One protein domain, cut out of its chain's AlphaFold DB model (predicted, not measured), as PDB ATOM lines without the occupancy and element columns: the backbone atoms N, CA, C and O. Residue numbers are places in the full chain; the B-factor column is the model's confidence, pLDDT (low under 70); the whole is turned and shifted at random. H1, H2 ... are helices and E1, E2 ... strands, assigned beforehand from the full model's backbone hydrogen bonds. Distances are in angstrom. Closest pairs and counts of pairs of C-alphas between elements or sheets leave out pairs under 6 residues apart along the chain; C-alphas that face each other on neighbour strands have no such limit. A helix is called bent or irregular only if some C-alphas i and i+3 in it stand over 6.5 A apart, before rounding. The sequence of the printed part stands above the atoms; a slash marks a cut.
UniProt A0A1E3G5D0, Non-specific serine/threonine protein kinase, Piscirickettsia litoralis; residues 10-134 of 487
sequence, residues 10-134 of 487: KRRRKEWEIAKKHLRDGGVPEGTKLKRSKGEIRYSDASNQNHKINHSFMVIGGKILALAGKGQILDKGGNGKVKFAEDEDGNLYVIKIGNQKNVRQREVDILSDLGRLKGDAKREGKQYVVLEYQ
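Overview. This is residues 10 to 134 of the 487 residues of the protein "Non-specific serine/threonine protein kinase" of Piscirickettsia litoralis (UniProt A0A1E3G5D0). A strongly twisted sheet of seven strands curls into a small, only partly closed barrel made by E1, E2, E4, E5, E6 and E7, with E1 and E6 coming near each other again at Ile 60 and Gly 119. Helix H1 covers E1 and E2 on one side, the short helix H2 covers E6 on the opposite side, and E3 is paired along one part of E4; the long loop 27 to 55 reaches past H1 and makes one end of the longest axis. The printed part has 125 residues, with two named helices and seven named strands in the order H1 E1 E2 E3 E4 E5 H2 E6 E7. The sheet is branched and its neighbour pairs are antiparallel; the class is mixed, helices and strands. The whole is compact, with a radius of gyration of the C-alphas of 14.7 A, yet elongated in outline, spanning 45 by 26 by 26 A.

Along the chain. H1, residues 10 to 26, begins at C-alpha 10 (191.497, 192.821, 143.036) and is 22.5 A long; it has a kink of 68 degrees near residue 20 and is irregular, C-alphas 22 and 25 being 8.5 A apart. E1 is residues 56 to 60, E2 63 to 67 and E3 73 to 77. E4, residues 80 to 86, is 19.5 A long, and E5, residues 92 to 99, is 23.3 A long. H2, residues 105 to 113, is 12.4 A long. E6 is residues 117 to 123, 17.8 A, and E7 is residues 126 to 132, 19.9 A, ending at C-alpha 132 (186.375, 168.174, 137.619).

Arrangement. E4 has three neighbours: E2 beside residues 85 to 86 and E3 beside 80 to 83 on one side, E5 on the other side. E3, E4 and E5 form a meander, each strand the antiparallel neighbour of the one before. Within hydrogen-bond range are N 82 and O 75 of E4 and E3, 3.1 A, N 83 and O 95 of E4 and E5, 3.0 A, and N 66 and O 86 of E2 and E4, 2.8 A. E1 and E2 are a hairpin, with N 58 and O 65 at 3.0 A. E5 and E7 have N 96 and O 129 at 2.9 A; the hairpin E6 and E7 has N 121 and O 128 at 2.9 A. The closest C-alphas of E1 and E6, those of Ile 60 and Gly 119, are 5.5 A apart. H1 is on the sheet at a height of 8.2 A, over E1 and E2 and slantwise to the strands, 42 degrees to E2 on the local plane; its closest C-alpha pair with E2 is Gly 26 and Lys 63, 5.4 A. H2 is on the sheet at a height of 9.5 A, over E6 and along the strands, 16 degrees to E6 on the local plane; Leu 111 and Leu 117 have the closest C-alphas of the two, 5.1 A. H1 and H2 are apart. In H2 every O i to N i+4 pair is within hydrogen-bond range; in H1 11 of 13 are.

Size, cuts and confidence. The C-alphas of Ser 47 and Arg 106, the two farthest apart, are 45.0 A apart. The printed part has no cut. The link from H1 to E1, 29 residues, is long; in it residues 33 to 34 pair antiparallel with residues 57 to 58 of E1, and 43 to 44 with 50 to 51. The other links are tight. The mean pLDDT of the printed part is 88.3, and residues 70 to 79 and 101 to 103 are under 70.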
ATOM      1  N   LYS A  10     191.079 192.341 141.706       93.44
ATOM      2  CA  LYS A  10     191.497 192.821 143.036       93.44
ATOM      3  C   LYS A  10     190.658 192.176 144.139       93.44
ATOM      4  O   LYS A  10     191.202 191.751 145.157       93.44
ATOM      5  N   ARG A  11     189.343 192.059 143.928       91.88
ATOM      6  CA  ARG A  11     188.442 191.408 144.881       91.88
ATOM      7  C   ARG A  11     188.698 189.907 144.982       91.88
ATOM      8  O   ARG A  11     188.757 189.410 146.101       91.88
ATOM      9  N   ARG A  12     188.893 189.215 143.852       94.31
ATOM     10  CA  ARG A  12     189.259 187.786 143.817       94.31
ATOM     11  C   ARG A  12     190.499 187.527 144.670       94.31
ATOM     12  O   ARG A  12     190.432 186.736 145.603       94.31
ATOM     13  N   ARG A  13     191.591 188.260 144.418       94.94
ATOM     14  CA  ARG A  13     192.850 188.126 145.171       94.94
ATOM     15  C   ARG A  13     192.654 188.335 146.674       94.94
ATOM     16  O   ARG A  13     193.163 187.554 147.467       94.94
ATOM     17  N   LYS A  14     191.881 189.356 147.062       95.31
ATOM     18  CA  LYS A  14     191.627 189.664 148.476       95.31
ATOM     19  C   LYS A  14     190.809 188.580 149.182       95.31
ATOM     20  O   LYS A  14     191.104 188.243 150.321       95.31
ATOM     21  N   GLU A  15     189.785 188.030 148.528       95.69
ATOM     22  CA  GLU A  15     188.996 186.940 149.114       95.69
ATOM     23  C   GLU A  15     189.819 185.650 149.262       95.69
ATOM     24  O   GLU A  15     189.685 184.988 150.288       95.69
ATOM     25  N   TRP A  16     190.708 185.335 148.311       95.88
ATOM     26  CA  TRP A  16     191.638 184.202 148.421       95.88
ATOM     27  C   TRP A  16     192.680 184.383 149.531       95.88
ATOM     28  O   TRP A  16     192.884 183.459 150.313       95.88
ATOM     29  N   GLU A  17     193.278 185.572 149.676       95.25
ATOM     30  CA  GLU A  17     194.182 185.902 150.796       95.25
ATOM     31  C   GLU A  17     193.512 185.612 152.152       95.25
ATOM     32  O   GLU A  17     194.065 184.914 153.005       95.25
ATOM     33  N   ILE A  18     192.280 186.101 152.326       96.12
ATOM     34  CA  ILE A  18     191.481 185.869 153.532       96.12
ATOM     35  C   ILE A  18     191.171 184.376 153.688       96.12
ATOM     36  O   ILE A  18     191.325 183.829 154.777       96.12
ATOM     37  N   ALA A  19     190.747 183.697 152.621       96.12
ATOM     38  CA  ALA A  19     190.435 182.275 152.679       96.12
ATOM     39  C   ALA A  19     191.632 181.448 153.162       96.12
ATOM     40  O   ALA A  19     191.464 180.644 154.074       96.12
ATOM     41  N   LYS A  20     192.836 181.700 152.636       94.62
ATOM     42  CA  LYS A  20     194.070 181.002 153.026       94.62
ATOM     43  C   LYS A  20     194.446 181.235 154.482       94.62
ATOM     44  O   LYS A  20     194.683 180.270 155.208       94.62
ATOM     45  N   LYS A  21     194.376 182.486 154.957       93.62
ATOM     46  CA  LYS A  21     194.601 182.809 156.377       93.62
ATOM     47  C   LYS A  21     193.681 181.997 157.296       93.62
ATOM     48  O   LYS A  21     194.125 181.482 158.320       93.62
ATOM     49  N   HIS A  22     192.398 181.893 156.945       94.62
ATOM     50  CA  HIS A  22     191.384 181.248 157.790       94.62
ATOM     51  C   HIS A  22     191.269 179.730 157.578       94.62
ATOM     52  O   HIS A  22     190.732 179.043 158.443       94.62
ATOM     53  N   LEU A  23     191.767 179.198 156.460       94.31
ATOM     54  CA  LEU A  23     191.703 177.775 156.100       94.31
ATOM     55  C   LEU A  23     193.087 177.106 156.004       94.31
ATOM     56  O   LEU A  23     193.183 176.042 155.403       94.31
ATOM     57  N   ARG A  24     194.132 177.714 156.594       82.81
ATOM     58  CA  ARG A  24     195.525 177.221 156.704       82.81
ATOM     59  C   ARG A  24     195.988 176.368 155.509       82.81
ATOM     60  O   ARG A  24     196.401 175.235 155.716       82.81
ATOM     61  N   ASP A  25     195.846 176.877 154.283       72.25
ATOM     62  CA  ASP A  25     196.203 176.184 153.027       72.25
ATOM     63  C   ASP A  25     195.762 174.705 152.946       72.25
ATOM     64  O   ASP A  25     196.476 173.852 152.436       72.25
ATOM     65  N   GLY A  26     194.575 174.383 153.472       73.12
ATOM     66  CA  GLY A  26     194.043 173.014 153.485       73.12
ATOM     67  C   GLY A  26     194.460 172.169 154.695       73.12
ATOM     68  O   GLY A  26     193.946 171.072 154.863       73.12
ATOM     69  N   GLY A  27     195.301 172.685 155.595       82.56
ATOM     70  CA  GLY A  27     195.708 172.025 156.844       82.56
ATOM     71  C   GLY A  27     194.632 171.984 157.939       82.56
ATOM     72  O   GLY A  27     194.901 171.548 159.057       82.56
ATOM     73  N   VAL A  28     193.420 172.468 157.652       90.38
ATOM     74  CA  VAL A  28     192.237 172.303 158.513       90.38
ATOM     75  C   VAL A  28     191.432 171.072 158.074       90.38
ATOM     76  O   VAL A  28     191.534 170.673 156.917       90.38
ATOM     77  N   PRO A  29     190.589 170.480 158.943       93.62
ATOM     78  CA  PRO A  29     189.835 169.279 158.589       93.62
ATOM     79  C   PRO A  29     188.975 169.440 157.329       93.62
ATOM     80  O   PRO A  29     188.397 170.509 157.085       93.62
ATOM     81  N   GLU A  30     188.820 168.349 156.581       93.81
ATOM     82  CA  GLU A  30     187.945 168.281 155.411       93.81
ATOM     83  C   GLU A  30     186.521 168.760 155.729       93.81
ATOM     84  O   GLU A  30     185.942 168.494 156.784       93.81
ATOM     85  N   GLY A  31     185.945 169.523 154.806       93.56
ATOM     86  CA  GLY A  31     184.643 170.156 154.962       93.56
ATOM     87  C   GLY A  31     184.656 171.447 155.781       93.56
ATOM     88  O   GLY A  31     183.617 172.113 155.837       93.56
ATOM     89  N   THR A  32     185.779 171.873 156.374       95.94
ATOM     90  CA  THR A  32     185.861 173.181 157.053       95.94
ATOM     91  C   THR A  32     185.459 174.293 156.087       95.94
ATOM     92  O   THR A  32     185.963 174.376 154.969       95.94
ATOM     93  N   LYS A  33     184.503 175.139 156.498       95.06
ATOM     94  CA  LYS A  33     183.842 176.107 155.613       95.06
ATOM     95  C   LYS A  33     183.955 177.536 156.119       95.06
ATOM     96  O   LYS A  33     183.351 177.873 157.136       95.06
ATOM     97  N   LEU A  34     184.543 178.401 155.299       95.31
ATOM     98  CA  LEU A  34     184.427 179.848 155.429       95.31
ATOM     99  C   LEU A  34     183.150 180.311 154.716       95.31
ATOM    100  O   LEU A  34     183.000 180.175 153.499       95.31
ATOM    101  N   LYS A  35     182.157 180.792 155.466       93.88
ATOM    102  CA  LYS A  35     180.861 181.181 154.890       93.88
ATOM    103  C   LYS A  35     180.974 182.564 154.247       93.88
ATOM    104  O   LYS A  35     181.555 183.469 154.822       93.88
ATOM    105  N   ARG A  36     180.325 182.762 153.095       92.81
ATOM    106  CA  ARG A  36     180.171 184.113 152.530       92.81
ATOM    107  C   ARG A  36     179.536 185.060 153.551       92.81
ATOM    108  O   ARG A  36     178.603 184.651 154.253       92.81
ATOM    109  N   SER A  37     179.973 186.315 153.578       92.69
ATOM    110  CA  SER A  37     179.442 187.311 154.503       92.69
ATOM    111  C   SER A  37     177.949 187.546 154.258       92.69
ATOM    112  O   SER A  37     177.510 187.835 153.144       92.69
ATOM    113  N   LYS A  38     177.156 187.437 155.324       86.81
ATOM    114  CA  LYS A  38     175.768 187.900 155.395       86.81
ATOM    115  C   LYS A  38     175.628 188.777 156.633       86.81
ATOM    116  O   LYS A  38     176.106 188.381 157.691       86.81
ATOM    117  N   GLY A  39     174.998 189.943 156.495       85.81
ATOM    118  CA  GLY A  39     174.885 190.912 157.588       85.81
ATOM    119  C   GLY A  39     176.258 191.371 158.098       85.81
ATOM    120  O   GLY A  39     177.088 191.889 157.337       85.81
ATOM    121  N   GLU A  40     176.505 191.155 159.386       88.00
ATOM    122  CA  GLU A  40     177.683 191.643 160.113       88.00
ATOM    123  C   GLU A  40     178.923 190.754 159.994       88.00
ATOM    124  O   GLU A  40     180.008 191.199 160.335       88.00
ATOM    125  N   ILE A  41     178.817 189.548 159.422       90.38
ATOM    126  CA  ILE A  41     179.961 188.628 159.307       90.38
ATOM    127  C   ILE A  41     181.120 189.293 158.539       90.38
ATOM    128  O   ILE A  41     180.961 189.698 157.376       90.38
ATOM    129  N   ARG A  42     182.291 189.382 159.178       94.44
ATOM    130  CA  ARG A  42     183.564 189.864 158.619       94.44
ATOM    131  C   ARG A  42     184.687 188.880 158.926       94.44
ATOM    132  O   ARG A  42     184.597 188.126 159.889       94.44
ATOM    133  N   TYR A  43     185.739 188.938 158.121       95.69
ATOM    134  CA  TYR A  43     186.944 188.135 158.284       95.69
ATOM    135  C   TYR A  43     188.173 189.033 158.237       95.69
ATOM    136  O   TYR A  43     188.245 189.930 157.395       95.69
ATOM    137  N   SER A  44     189.123 188.785 159.134       94.75
ATOM    138  CA  SER A  44     190.367 189.543 159.182       94.75
ATOM    139  C   SER A  44     191.323 189.114 158.065       94.75
ATOM    140  O   SER A  44     191.453 187.919 157.798       94.75
ATOM    141  N   ASP A  45     192.000 190.069 157.433       93.25
ATOM    142  CA  ASP A  45     193.085 189.829 156.471       93.25
ATOM    143  C   ASP A  45     194.458 189.714 157.160       93.25
ATOM    144  O   ASP A  45     194.526 189.699 158.391       93.25
ATOM    145  N   ALA A  46     195.559 189.613 156.406       89.31
ATOM    146  CA  ALA A  46     196.904 189.498 156.987       89.31
ATOM    147  C   ALA A  46     197.287 190.679 157.907       89.31
ATOM    148  O   ALA A  46     198.024 190.490 158.871       89.31
ATOM    149  N   SER A  47     196.728 191.868 157.669       92.56
ATOM    150  CA  SER A  47     196.934 193.081 158.472       92.56
ATOM    151  C   SER A  47     195.916 193.237 159.611       92.56
ATOM    152  O   SER A  47     195.820 194.304 160.211       92.56
ATOM    153  N   ASN A  48     195.138 192.191 159.908       91.19
ATOM    154  CA  ASN A  48     194.059 192.172 160.900       91.19
ATOM    155  C   ASN A  48     192.910 193.164 160.640       91.19
ATOM    156  O   ASN A  48     192.104 193.427 161.532       91.19
ATOM    157  N   GLN A  49     192.764 193.652 159.407       94.31
ATOM    158  CA  GLN A  49     191.619 194.464 159.007       94.31
ATOM    159  C   GLN A  49     190.441 193.575 158.610       94.31
ATOM    160  O   GLN A  49     190.612 192.551 157.953       94.31
ATOM    161  N   ASN A  50     189.228 193.968 158.996       94.19
ATOM    162  CA  ASN A  50     188.019 193.167 158.811       94.19
ATOM    163  C   ASN A  50     187.311 193.462 157.481       94.19
ATOM    164  O   ASN A  50     186.834 194.569 157.244       94.19
ATOM    165  N   HIS A  51     187.132 192.431 156.652       94.56
ATOM    166  CA  HIS A  51     186.520 192.530 155.325       94.56
ATOM    167  C   HIS A  51     185.270 191.657 155.197       94.56
ATOM    168  O   HIS A  51     185.153 190.594 155.806       94.56
ATOM    169  N   LYS A  52     184.320 192.080 154.356       94.19
ATOM    170  CA  LYS A  52     183.287 191.173 153.823       94.19
ATOM    171  C   LYS A  52     183.912 190.263 152.767       94.19
ATOM    172  O   LYS A  52     184.762 190.742 152.024       94.19
ATOM    173  N   ILE A  53     183.397 189.047 152.598       93.88
ATOM    174  CA  ILE A  53     183.669 188.179 151.436       93.88
ATOM    175  C   ILE A  53     182.357 187.801 150.730       93.88
ATOM    176  O   ILE A  53     181.324 187.625 151.382       93.88
ATOM    177  N   ASN A  54     182.380 187.677 149.403       91.62
ATOM    178  CA  ASN A  54     181.198 187.397 148.585       91.62
ATOM    179  C   ASN A  54     181.023 185.895 148.318       91.62
ATOM    180  O   ASN A  54     179.887 185.409 148.206       91.62
ATOM    181  N   HIS A  55     182.128 185.151 148.274       93.56
ATOM    182  CA  HIS A  55     182.141 183.707 148.069       93.56
ATOM    183  C   HIS A  55     182.280 182.951 149.387       93.56
ATOM    184  O   HIS A  55     182.738 183.477 150.398       93.56
ATOM    185  N   SER A  56     181.781 181.714 149.404       94.56
ATOM    186  CA  SER A  56     182.115 180.784 150.488       94.56
ATOM    187  C   SER A  56     183.304 179.955 150.046       94.56
ATOM    188  O   SER A  56     183.353 179.597 148.876       94.56
ATOM    189  N   PHE A  57     184.177 179.594 150.972       96.12
ATOM    190  CA  PHE A  57     185.307 178.708 150.719       96.12
ATOM    191  C   PHE A  57     185.152 177.440 151.550       96.12
ATOM    192  O   PHE A  57     184.522 177.466 152.612       96.12
ATOM    193  N   MET A  58     185.670 176.323 151.061       96.38
ATOM    194  CA  MET A  58     185.658 175.057 151.785       96.38
ATOM    195  C   MET A  58     186.912 174.255 151.466       96.38
ATOM    196  O   MET A  58     187.345 174.273 150.320       96.38
ATOM    197  N   VAL A  59     187.455 173.555 152.460       96.56
ATOM    198  CA  VAL A  59     188.507 172.557 152.235       96.56
ATOM    199  C   VAL A  59     187.861 171.242 151.815       96.56
ATOM    200  O   VAL A  59     186.998 170.749 152.544       96.56
ATOM    201  N   ILE A  60     188.194 170.750 150.620       95.38
ATOM    202  CA  ILE A  60     187.805 169.421 150.130       95.38
ATOM    203  C   ILE A  60     188.970 168.811 149.341       95.38
ATOM    204  O   ILE A  60     189.456 169.439 148.400       95.38
ATOM    205  N   GLY A  61     189.384 167.589 149.684       92.38
ATOM    206  CA  GLY A  61     190.453 166.869 148.980       92.38
ATOM    207  C   GLY A  61     191.808 167.566 149.112       92.38
ATOM    208  O   GLY A  61     192.533 167.707 148.129       92.38
ATOM    209  N   GLY A  62     192.100 168.105 150.299       91.94
ATOM    210  CA  GLY A  62     193.301 168.890 150.585       91.94
ATOM    211  C   GLY A  62     193.358 170.264 149.905       91.94
ATOM    212  O   GLY A  62     194.362 170.957 150.032       91.94
ATOM    213  N   LYS A  63     192.306 170.687 149.188       93.12
ATOM    214  CA  LYS A  63     192.267 171.963 148.455       93.12
ATOM    215  C   LYS A  63     191.255 172.930 149.045       93.12
ATOM    216  O   LYS A  63     190.151 172.538 149.415       93.12
ATOM    217  N   ILE A  64     191.582 174.222 149.037       96.50
ATOM    218  CA  ILE A  64     190.602 175.284 149.282       96.50
ATOM    219  C   ILE A  64     189.836 175.553 147.981       96.50
ATOM    220  O   ILE A  64     190.426 175.915 146.968       96.50
ATOM    221  N   LEU A  65     188.511 175.427 148.028       96.38
ATOM    222  CA  LEU A  65     187.617 175.654 146.897       96.38
ATOM    223  C   LEU A  65     186.673 176.823 147.169       96.38
ATOM    224  O   LEU A  65     185.907 176.809 148.140       96.38
ATOM    225  N   ALA A  66     186.675 177.815 146.281       95.69
ATOM    226  CA  ALA A  66     185.668 178.863 146.237       95.69
ATOM    227  C   ALA A  66     184.363 178.304 145.657       95.69
ATOM    228  O   ALA A  66     184.356 177.633 144.633       95.69
ATOM    229  N   LEU A  67     183.231 178.586 146.301       93.38
ATOM    230  CA  LEU A  67     181.924 178.023 145.960       93.38
ATOM    231  C   LEU A  67     181.015 179.055 145.298       93.38
ATOM    232  O   LEU A  67     180.784 180.138 145.848       93.38
ATOM    233  N   ALA A  68     180.366 178.657 144.205       86.88
ATOM    234  CA  ALA A  68     179.382 179.489 143.531       86.88
ATOM    235  C   ALA A  68     178.179 179.871 144.426       86.88
ATOM    236  O   ALA A  68     177.649 179.093 145.249       86.88
ATOM    237  N   GLY A  69     177.727 181.117 144.249       72.94
ATOM    238  CA  GLY A  69     176.621 181.734 144.983       72.94
ATOM    239  C   GLY A  69     175.249 181.086 144.731       72.94
ATOM    240  O   GLY A  69     175.091 180.136 143.969       72.94
ATOM    241  N   LYS A  70     174.204 181.582 145.411       58.41
ATOM    242  CA  LYS A  70     172.811 181.207 145.084       58.41
ATOM    243  C   LYS A  70     172.477 181.763 143.686       58.41
ATOM    244  O   LYS A  70     172.542 182.972 143.530       58.41
ATOM    245  N   GLY A  71     172.131 180.899 142.724       54.19
ATOM    246  CA  GLY A  71     171.734 181.279 141.354       54.19
ATOM    247  C   GLY A  71     172.541 180.588 140.247       54.19
ATOM    248  O   GLY A  71     171.994 180.294 139.197       54.19
ATOM    249  N   GLN A  72     173.798 180.221 140.517       58.03
ATOM    250  CA  GLN A  72     174.668 179.461 139.600       58.03
ATOM    251  C   GLN A  72     174.595 177.958 139.899       58.03
ATOM    252  O   GLN A  72     175.580 177.306 140.251       58.03
ATOM    253  N   ILE A  73     173.375 177.436 139.890       57.84
ATOM    254  CA  ILE A  73     173.110 176.021 140.122       57.84
ATOM    255  C   ILE A  73     173.100 175.342 138.759       57.84
ATOM    256  O   ILE A  73     172.325 175.738 137.895       57.84
ATOM    257  N   LEU A  74     173.963 174.343 138.588       64.69
ATOM    258  CA  LEU A  74     174.010 173.541 137.367       64.69
ATOM    259  C   LEU A  74     172.802 172.610 137.272       64.69
ATOM    260  O   LEU A  74     172.253 172.440 136.190       64.69
ATOM    261  N   ASP A  75     172.377 172.061 138.415       63.03
ATOM    262  CA  ASP A  75     171.187 171.222 138.518       63.03
ATOM    263  C   ASP A  75     170.631 171.157 139.963       63.03
ATOM    264  O   ASP A  75     171.360 171.316 140.954       63.03
ATOM    265  N   LYS A  76     169.322 170.914 140.078       57.16
ATOM    266  CA  LYS A  76     168.579 170.544 141.296       57.16
ATOM    267  C   LYS A  76     167.819 169.247 140.997       57.16
ATOM    268  O   LYS A  76     166.639 169.287 140.663       57.16
ATOM    269  N   GLY A  77     168.494 168.113 141.143       57.81
ATOM    270  CA  GLY A  77     167.870 166.791 141.052       57.81
ATOM    271  C   GLY A  77     167.454 166.233 142.420       57.81
ATOM    272  O   GLY A  77     167.760 166.811 143.466       57.81
ATOM    273  N   GLY A  78     166.819 165.055 142.422       55.25
ATOM    274  CA  GLY A  78     166.449 164.320 143.645       55.25
ATOM    275  C   GLY A  78     167.636 163.967 144.561       55.25
ATOM    276  O   GLY A  78     167.467 163.815 145.768       55.25
ATOM    277  N   ASN A  79     168.857 163.941 144.013       57.75
ATOM    278  CA  ASN A  79     170.090 163.581 144.723       57.75
ATOM    279  C   ASN A  79     170.806 164.772 145.394       57.75
ATOM    280  O   ASN A  79     171.824 164.581 146.059       57.75
ATOM    281  N   GLY A  80     170.296 166.003 145.253       71.94
ATOM    282  CA  GLY A  80     170.866 167.186 145.899       71.94
ATOM    283  C   GLY A  80     171.082 168.381 144.970       71.94
ATOM    284  O   GLY A  80     170.424 168.549 143.949       71.94
ATOM    285  N   LYS A  81     171.985 169.279 145.373       84.31
ATOM    286  CA  LYS A  81     172.302 170.528 144.663       84.31
ATOM    287  C   LYS A  81     173.677 170.424 144.024       84.31
ATOM    288  O   LYS A  81     174.635 170.133 144.731       84.31
ATOM    289  N   VAL A  82     173.777 170.762 142.744       86.56
ATOM    290  CA  VAL A  82     175.047 170.797 142.013       86.56
ATOM    291  C   VAL A  82     175.471 172.246 141.772       86.56
ATOM    292  O   VAL A  82     174.655 173.091 141.390       86.56
ATOM    293  N   LYS A  83     176.740 172.561 142.037       88.75
ATOM    294  CA  LYS A  83     177.294 173.918 141.925       88.75
ATOM    295  C   LYS A  83     178.673 173.925 141.293       88.75
ATOM    296  O   LYS A  83     179.415 172.968 141.457       88.75
ATOM    297  N   PHE A  84     179.040 175.054 140.697       91.50
ATOM    298  CA  PHE A  84     180.432 175.329 140.364       91.50
ATOM    299  C   PHE A  84     181.280 175.610 141.606       91.50
ATOM    300  O   PHE A  84     180.806 176.201 142.590       91.50
ATOM    301  N   ALA A  85     182.546 175.234 141.507       93.94
ATOM    302  CA  ALA A  85     183.614 175.676 142.379       93.94
ATOM    303  C   ALA A  85     184.880 175.985 141.572       93.94
ATOM    304  O   ALA A  85     184.996 175.577 140.418       93.94
ATOM    305  N   GLU A  86     185.797 176.725 142.180       94.94
ATOM    306  CA  GLU A  86     187.060 177.151 141.578       94.94
ATOM    307  C   GLU A  86     188.177 177.029 142.625       94.94
ATOM    308  O   GLU A  86     187.939 177.351 143.795       94.94
ATOM    309  N   ASP A  87     189.362 176.561 142.233       94.62
ATOM    310  CA  ASP A  87     190.573 176.659 143.065       94.62
ATOM    311  C   ASP A  87     191.306 178.003 142.853       94.62
ATOM    312  O   ASP A  87     190.843 178.877 142.113       94.62
ATOM    313  N   GLU A  88     192.423 178.225 143.550       93.00
ATOM    314  CA  GLU A  88     193.154 179.501 143.467       93.00
ATOM    315  C   GLU A  88     193.694 179.780 142.054       93.00
ATOM    316  O   GLU A  88     193.697 180.937 141.610       93.00
ATOM    317  N   ASP A  89     194.041 178.726 141.316       93.25
ATOM    318  CA  ASP A  89     194.585 178.796 139.958       93.25
ATOM    319  C   ASP A  89     193.504 179.051 138.898       93.25
ATOM    320  O   ASP A  89     193.808 179.395 137.758       93.25
ATOM    321  N   GLY A  90     192.226 178.951 139.275       91.62
ATOM    322  CA  GLY A  90     191.105 179.163 138.365       91.62
ATOM    323  C   GLY A  90     190.588 177.883 137.710       91.62
ATOM    324  O   GLY A  90     189.726 177.969 136.833       91.62
ATOM    325  N   ASN A  91     191.065 176.702 138.121       93.50
ATOM    326  CA  ASN A  91     190.536 175.441 137.613       93.50
ATOM    327  C   ASN A  91     189.104 175.253 138.109       93.50
ATOM    328  O   ASN A  91     188.786 175.500 139.277       93.50
ATOM    329  N   LEU A  92     188.231 174.800 137.212       93.56
ATOM    330  CA  LEU A  92     186.808 174.663 137.487       93.56
ATOM    331  C   LEU A  92     186.453 173.256 137.952       93.56
ATOM    332  O   LEU A  92     186.857 172.248 137.375       93.56
ATOM    333  N   TYR A  93     185.587 173.216 138.955       94.44
ATOM    334  CA  TYR A  93     185.064 171.999 139.550       94.44
ATOM    335  C   TYR A  93     183.542 172.051 139.633       94.44
ATOM    336  O   TYR A  93     182.906 173.112 139.594       94.44
ATOM    337  N   VAL A  94     182.958 170.875 139.807       92.50
ATOM    338  CA  VAL A  94     181.556 170.672 140.138       92.50
ATOM    339  C   VAL A  94     181.473 170.064 141.528       92.50
ATOM    340  O   VAL A  94     182.148 169.087 141.830       92.50
ATOM    341  N   ILE A  95     180.618 170.630 142.375       91.44
ATOM    342  CA  ILE A  95     180.363 170.127 143.722       91.44
ATOM    343  C   ILE A  95     178.912 169.687 143.833       91.44
ATOM    344  O   ILE A  95     177.992 170.513 143.777       91.44
ATOM    345  N   LYS A  96     178.720 168.383 144.030       89.69
ATOM    346  CA  LYS A  96     177.429 167.762 144.336       89.69
ATOM    347  C   LYS A  96     177.229 167.772 145.848       89.69
ATOM    348  O   LYS A  96     178.087 167.329 146.604       89.69
ATOM    349  N   ILE A  97     176.104 168.332 146.290       88.19
ATOM    350  CA  ILE A  97     175.766 168.525 147.701       88.19
ATOM    351  C   ILE A  97     174.436 167.836 147.984       88.19
ATOM    352  O   ILE A  97     173.377 168.373 147.646       88.19
ATOM    353  N   GLY A  98     174.476 166.689 148.647       84.12
ATOM    354  CA  GLY A  98     173.283 165.944 149.043       84.12
ATOM    355  C   GLY A  98     173.194 165.740 150.552       84.12
ATOM    356  O   GLY A  98     174.106 166.083 151.309       84.12
ATOM    357  N   ASN A  99     172.061 165.208 151.005       81.06
ATOM    358  CA  ASN A  99     171.954 164.666 152.359       81.06
ATOM    359  C   ASN A  99     172.877 163.441 152.457       81.06
ATOM    360  O   ASN A  99     172.937 162.670 151.501       81.06
ATOM    361  N   GLN A 100     173.566 163.241 153.581       72.56
ATOM    362  CA  GLN A 100     174.390 162.041 153.803       72.56
ATOM    363  C   GLN A 100     173.598 160.739 153.637       72.56
ATOM    364  O   GLN A 100     174.157 159.733 153.230       72.56
ATOM    365  N   LYS A 101     172.286 160.762 153.906       67.81
ATOM    366  CA  LYS A 101     171.400 159.613 153.665       67.81
ATOM    367  C   LYS A 101     171.109 159.360 152.177       67.81
ATOM    368  O   LYS A 101     170.690 158.266 151.823       67.81
ATOM    369  N   ASN A 102     171.303 160.369 151.322       63.00
ATOM    370  CA  ASN A 102     170.919 160.344 149.906       63.00
ATOM    371  C   ASN A 102     172.122 160.169 148.972       63.00
ATOM    372  O   ASN A 102     171.978 159.562 147.914       63.00
ATOM    373  N   VAL A 103     173.294 160.708 149.331       60.94
ATOM    374  CA  VAL A 103     174.534 160.442 148.593       60.94
ATOM    375  C   VAL A 103     175.024 159.070 149.025       60.94
ATOM    376  O   VAL A 103     175.386 158.851 150.177       60.94
ATOM    377  N   ARG A 104     174.962 158.114 148.103       72.00
ATOM    378  CA  ARG A 104     175.340 156.731 148.381       72.00
ATOM    379  C   ARG A 104     176.863 156.667 148.439       72.00
ATOM    380  O   ARG A 104     177.506 157.082 147.482       72.00
ATOM    381  N   GLN A 105     177.431 156.111 149.511       84.25
ATOM    382  CA  GLN A 105     178.882 155.872 149.625       84.25
ATOM    383  C   GLN A 105     179.435 155.169 148.371       84.25
ATOM    384  O   GLN A 105     180.457 155.579 147.840       84.25
ATOM    385  N   ARG A 106     178.644 154.254 147.796       89.06
ATOM    386  CA  ARG A 106     178.897 153.608 146.501       89.06
ATOM    387  C   ARG A 106     179.267 154.571 145.368       89.06
ATOM    388  O   ARG A 106     180.155 154.256 144.594       89.06
ATOM    389  N   GLU A 107     178.584 155.710 145.235       91.38
ATOM    390  CA  GLU A 107     178.898 156.680 144.177       91.38
ATOM    391  C   GLU A 107     180.315 157.235 144.365       91.38
ATOM    392  O   GLU A 107     181.059 157.346 143.397       91.38
ATOM    393  N   VAL A 108     180.704 157.541 145.608       92.62
ATOM    394  CA  VAL A 108     182.058 158.014 145.937       92.62
ATOM    395  C   VAL A 108     183.092 156.933 145.644       92.62
ATOM    396  O   VAL A 108     184.105 157.232 145.017       92.62
ATOM    397  N   ASP A 109     182.810 155.688 146.024       94.69
ATOM    398  CA  ASP A 109     183.715 154.559 145.807       94.69
ATOM    399  C   ASP A 109     183.939 154.309 144.303       94.69
ATOM    400  O   ASP A 109     185.079 154.207 143.857       94.69
ATOM    401  N   ILE A 110     182.864 154.313 143.500       95.81
ATOM    402  CA  ILE A 110     182.942 154.180 142.036       95.81
ATOM    403  C   ILE A 110     183.698 155.368 141.428       95.81
ATOM    404  O   ILE A 110     184.595 155.178 140.616       95.81
ATOM    405  N   LEU A 111     183.389 156.608 141.820       96.25
ATOM    406  CA  LEU A 111     184.087 157.792 141.303       96.25
ATOM    407  C   LEU A 111     185.583 157.788 141.642       96.25
ATOM    408  O   LEU A 111     186.387 158.257 140.834       96.25
ATOM    409  N   SER A 112     185.949 157.290 142.824       96.81
ATOM    410  CA  SER A 112     187.341 157.113 143.232       96.81
ATOM    411  C   SER A 112     188.032 156.065 142.365       96.81
ATOM    412  O   SER A 112     189.111 156.319 141.833       96.81
ATOM    413  N   ASP A 113     187.395 154.912 142.172       97.69
ATOM    414  CA  ASP A 113     187.936 153.829 141.353       97.69
ATOM    415  C   ASP A 113     188.077 154.226 139.874       97.69
ATOM    416  O   ASP A 113     189.055 153.870 139.227       97.69
ATOM    417  N   LEU A 114     187.175 155.060 139.355       97.12
ATOM    418  CA  LEU A 114     187.274 155.641 138.010       97.12
ATOM    419  C   LEU A 114     188.287 156.801 137.904       97.12
ATOM    420  O   LEU A 114     188.409 157.413 136.842       97.12
ATOM    421  N   GLY A 115     188.955 157.187 138.999       96.44
ATOM    422  CA  GLY A 115     189.890 158.321 139.028       96.44
ATOM    423  C   GLY A 115     189.236 159.688 138.776       96.44
ATOM    424  O   GLY A 115     189.909 160.650 138.401       96.44
ATOM    425  N   ARG A 116     187.911 159.790 138.950       95.44
ATOM    426  CA  ARG A 116     187.122 161.009 138.682       95.44
ATOM    427  C   ARG A 116     186.893 161.854 139.936       95.44
ATOM    428  O   ARG A 116     186.643 163.056 139.820       95.44
ATOM    429  N   LEU A 117     186.998 161.257 141.124       96.12
ATOM    430  CA  LEU A 117     186.866 161.950 142.404       96.12
ATOM    431  C   LEU A 117     188.062 162.881 142.657       96.12
ATOM    432  O   LEU A 117     189.208 162.442 142.655       96.12
ATOM    433  N   LYS A 118     187.799 164.169 142.911       96.25
ATOM    434  CA  LYS A 118     188.832 165.138 143.335       96.25
ATOM    435  C   LYS A 118     188.850 165.365 144.849       96.25
ATOM    436  O   LYS A 118     189.783 165.970 145.360       96.25
ATOM    437  N   GLY A 119     187.822 164.889 145.546       95.00
ATOM    438  CA  GLY A 119     187.711 164.882 147.000       95.00
ATOM    439  C   GLY A 119     186.253 164.832 147.448       95.00
ATOM    440  O   GLY A 119     185.344 165.203 146.697       95.00
ATOM    441  N   ASP A 120     186.020 164.404 148.682       94.81
ATOM    442  CA  ASP A 120     184.713 164.460 149.323       94.81
ATOM    443  C   ASP A 120     184.820 164.934 150.777       94.81
ATOM    444  O   ASP A 120     185.875 164.887 151.402       94.81
ATOM    445  N   ALA A 121     183.720 165.464 151.310       93.75
ATOM    446  CA  ALA A 121     183.665 165.936 152.687       93.75
ATOM    447  C   ALA A 121     182.260 165.811 153.282       93.75
ATOM    448  O   ALA A 121     181.241 165.873 152.584       93.75
ATOM    449  N   LYS A 122     182.189 165.710 154.613       91.75
ATOM    450  CA  LYS A 122     180.938 165.629 155.378       91.75
ATOM    451  C   LYS A 122     180.821 166.832 156.313       91.75
ATOM    452  O   LYS A 122     181.722 167.114 157.089       91.75
ATOM    453  N   ARG A 123     179.696 167.555 156.260       90.94
ATOM    454  CA  ARG A 123     179.440 168.715 157.138       90.94
ATOM    455  C   ARG A 123     177.955 168.936 157.379       90.94
ATOM    456  O   ARG A 123     177.204 169.089 156.418       90.94
ATOM    457  N   GLU A 124     177.559 169.072 158.647       90.06
ATOM    458  CA  GLU A 124     176.180 169.400 159.066       90.06
ATOM    459  C   GLU A 124     175.130 168.484 158.392       90.06
ATOM    460  O   GLU A 124     174.191 168.963 157.753       90.06
ATOM    461  N   GLY A 125     175.340 167.161 158.438       87.44
ATOM    462  CA  GLY A 125     174.442 166.165 157.829       87.44
ATOM    463  C   GLY A 125     174.426 166.148 156.292       87.44
ATOM    464  O   GLY A 125     173.593 165.474 155.685       87.44
ATOM    465  N   LYS A 126     175.332 166.884 155.636       89.19
ATOM    466  CA  LYS A 126     175.487 166.906 154.174       89.19
ATOM    467  C   LYS A 126     176.778 166.231 153.749       89.19
ATOM    468  O   LYS A 126     177.763 166.264 154.491       89.19
ATOM    469  N   GLN A 127     176.751 165.671 152.549       90.69
ATOM    470  CA  GLN A 127     177.917 165.160 151.845       90.69
ATOM    471  C   GLN A 127     178.199 166.047 150.634       90.69
ATOM    472  O   GLN A 127     177.271 166.498 149.955       90.69
ATOM    473  N   TYR A 128     179.477 166.325 150.421       92.50
ATOM    474  CA  TYR A 128     180.013 167.140 149.344       92.50
ATOM    475  C   TYR A 128     180.931 166.244 148.529       92.50
ATOM    476  O   TYR A 128     181.841 165.661 149.100       92.50
ATOM    477  N   VAL A 129     180.686 166.133 147.230       93.12
ATOM    478  CA  VAL A 129     181.521 165.365 146.299       93.12
ATOM    479  C   VAL A 129     182.032 166.330 145.243       93.12
ATOM    480  O   VAL A 129     181.226 167.037 144.631       93.12
ATOM    481  N   VAL A 130     183.351 166.392 145.068       95.12
ATOM    482  CA  VAL A 130     184.029 167.299 144.139       95.12
ATOM    483  C   VAL A 130     184.519 166.519 142.932       95.12
ATOM    484  O   VAL A 130     185.255 165.540 143.056       95.12
ATOM    485  N   LEU A 131     184.126 167.002 141.760       94.44
ATOM    486  CA  LEU A 131     184.494 166.479 140.454       94.44
ATOM    487  C   LEU A 131     185.093 167.597 139.608       94.44
ATOM    488  O   LEU A 131     184.807 168.775 139.818       94.44
ATOM    489  N   GLU A 132     185.904 167.230 138.629       93.62
ATOM    490  CA  GLU A 132     186.375 168.174 137.619       93.62
ATOM    491  C   GLU A 132     185.211 168.654 136.747       93.62
ATOM    492  O   GLU A 132     184.328 167.873 136.384       93.62
ATOM    493  N   TYR A 133     185.191 169.940 136.396       92.38
ATOM    494  CA  TYR A 133     184.237 170.427 135.409       92.38
ATOM    495  C   TYR A 133     184.733 170.110 133.996       92.38
ATOM    496  O   TYR A 133     185.691 170.707 133.519       92.38
ATOM    497  N   GLN A 134     184.036 169.207 133.308       91.12
ATOM    498  CA  GLN A 134     184.451 168.717 131.990       91.12
ATOM    499  C   GLN A 134     183.687 169.341 130.814       91.12
ATOM    500  O   GLN A 134     183.888 168.926 129.683       91.12
TER     501      GLN A 134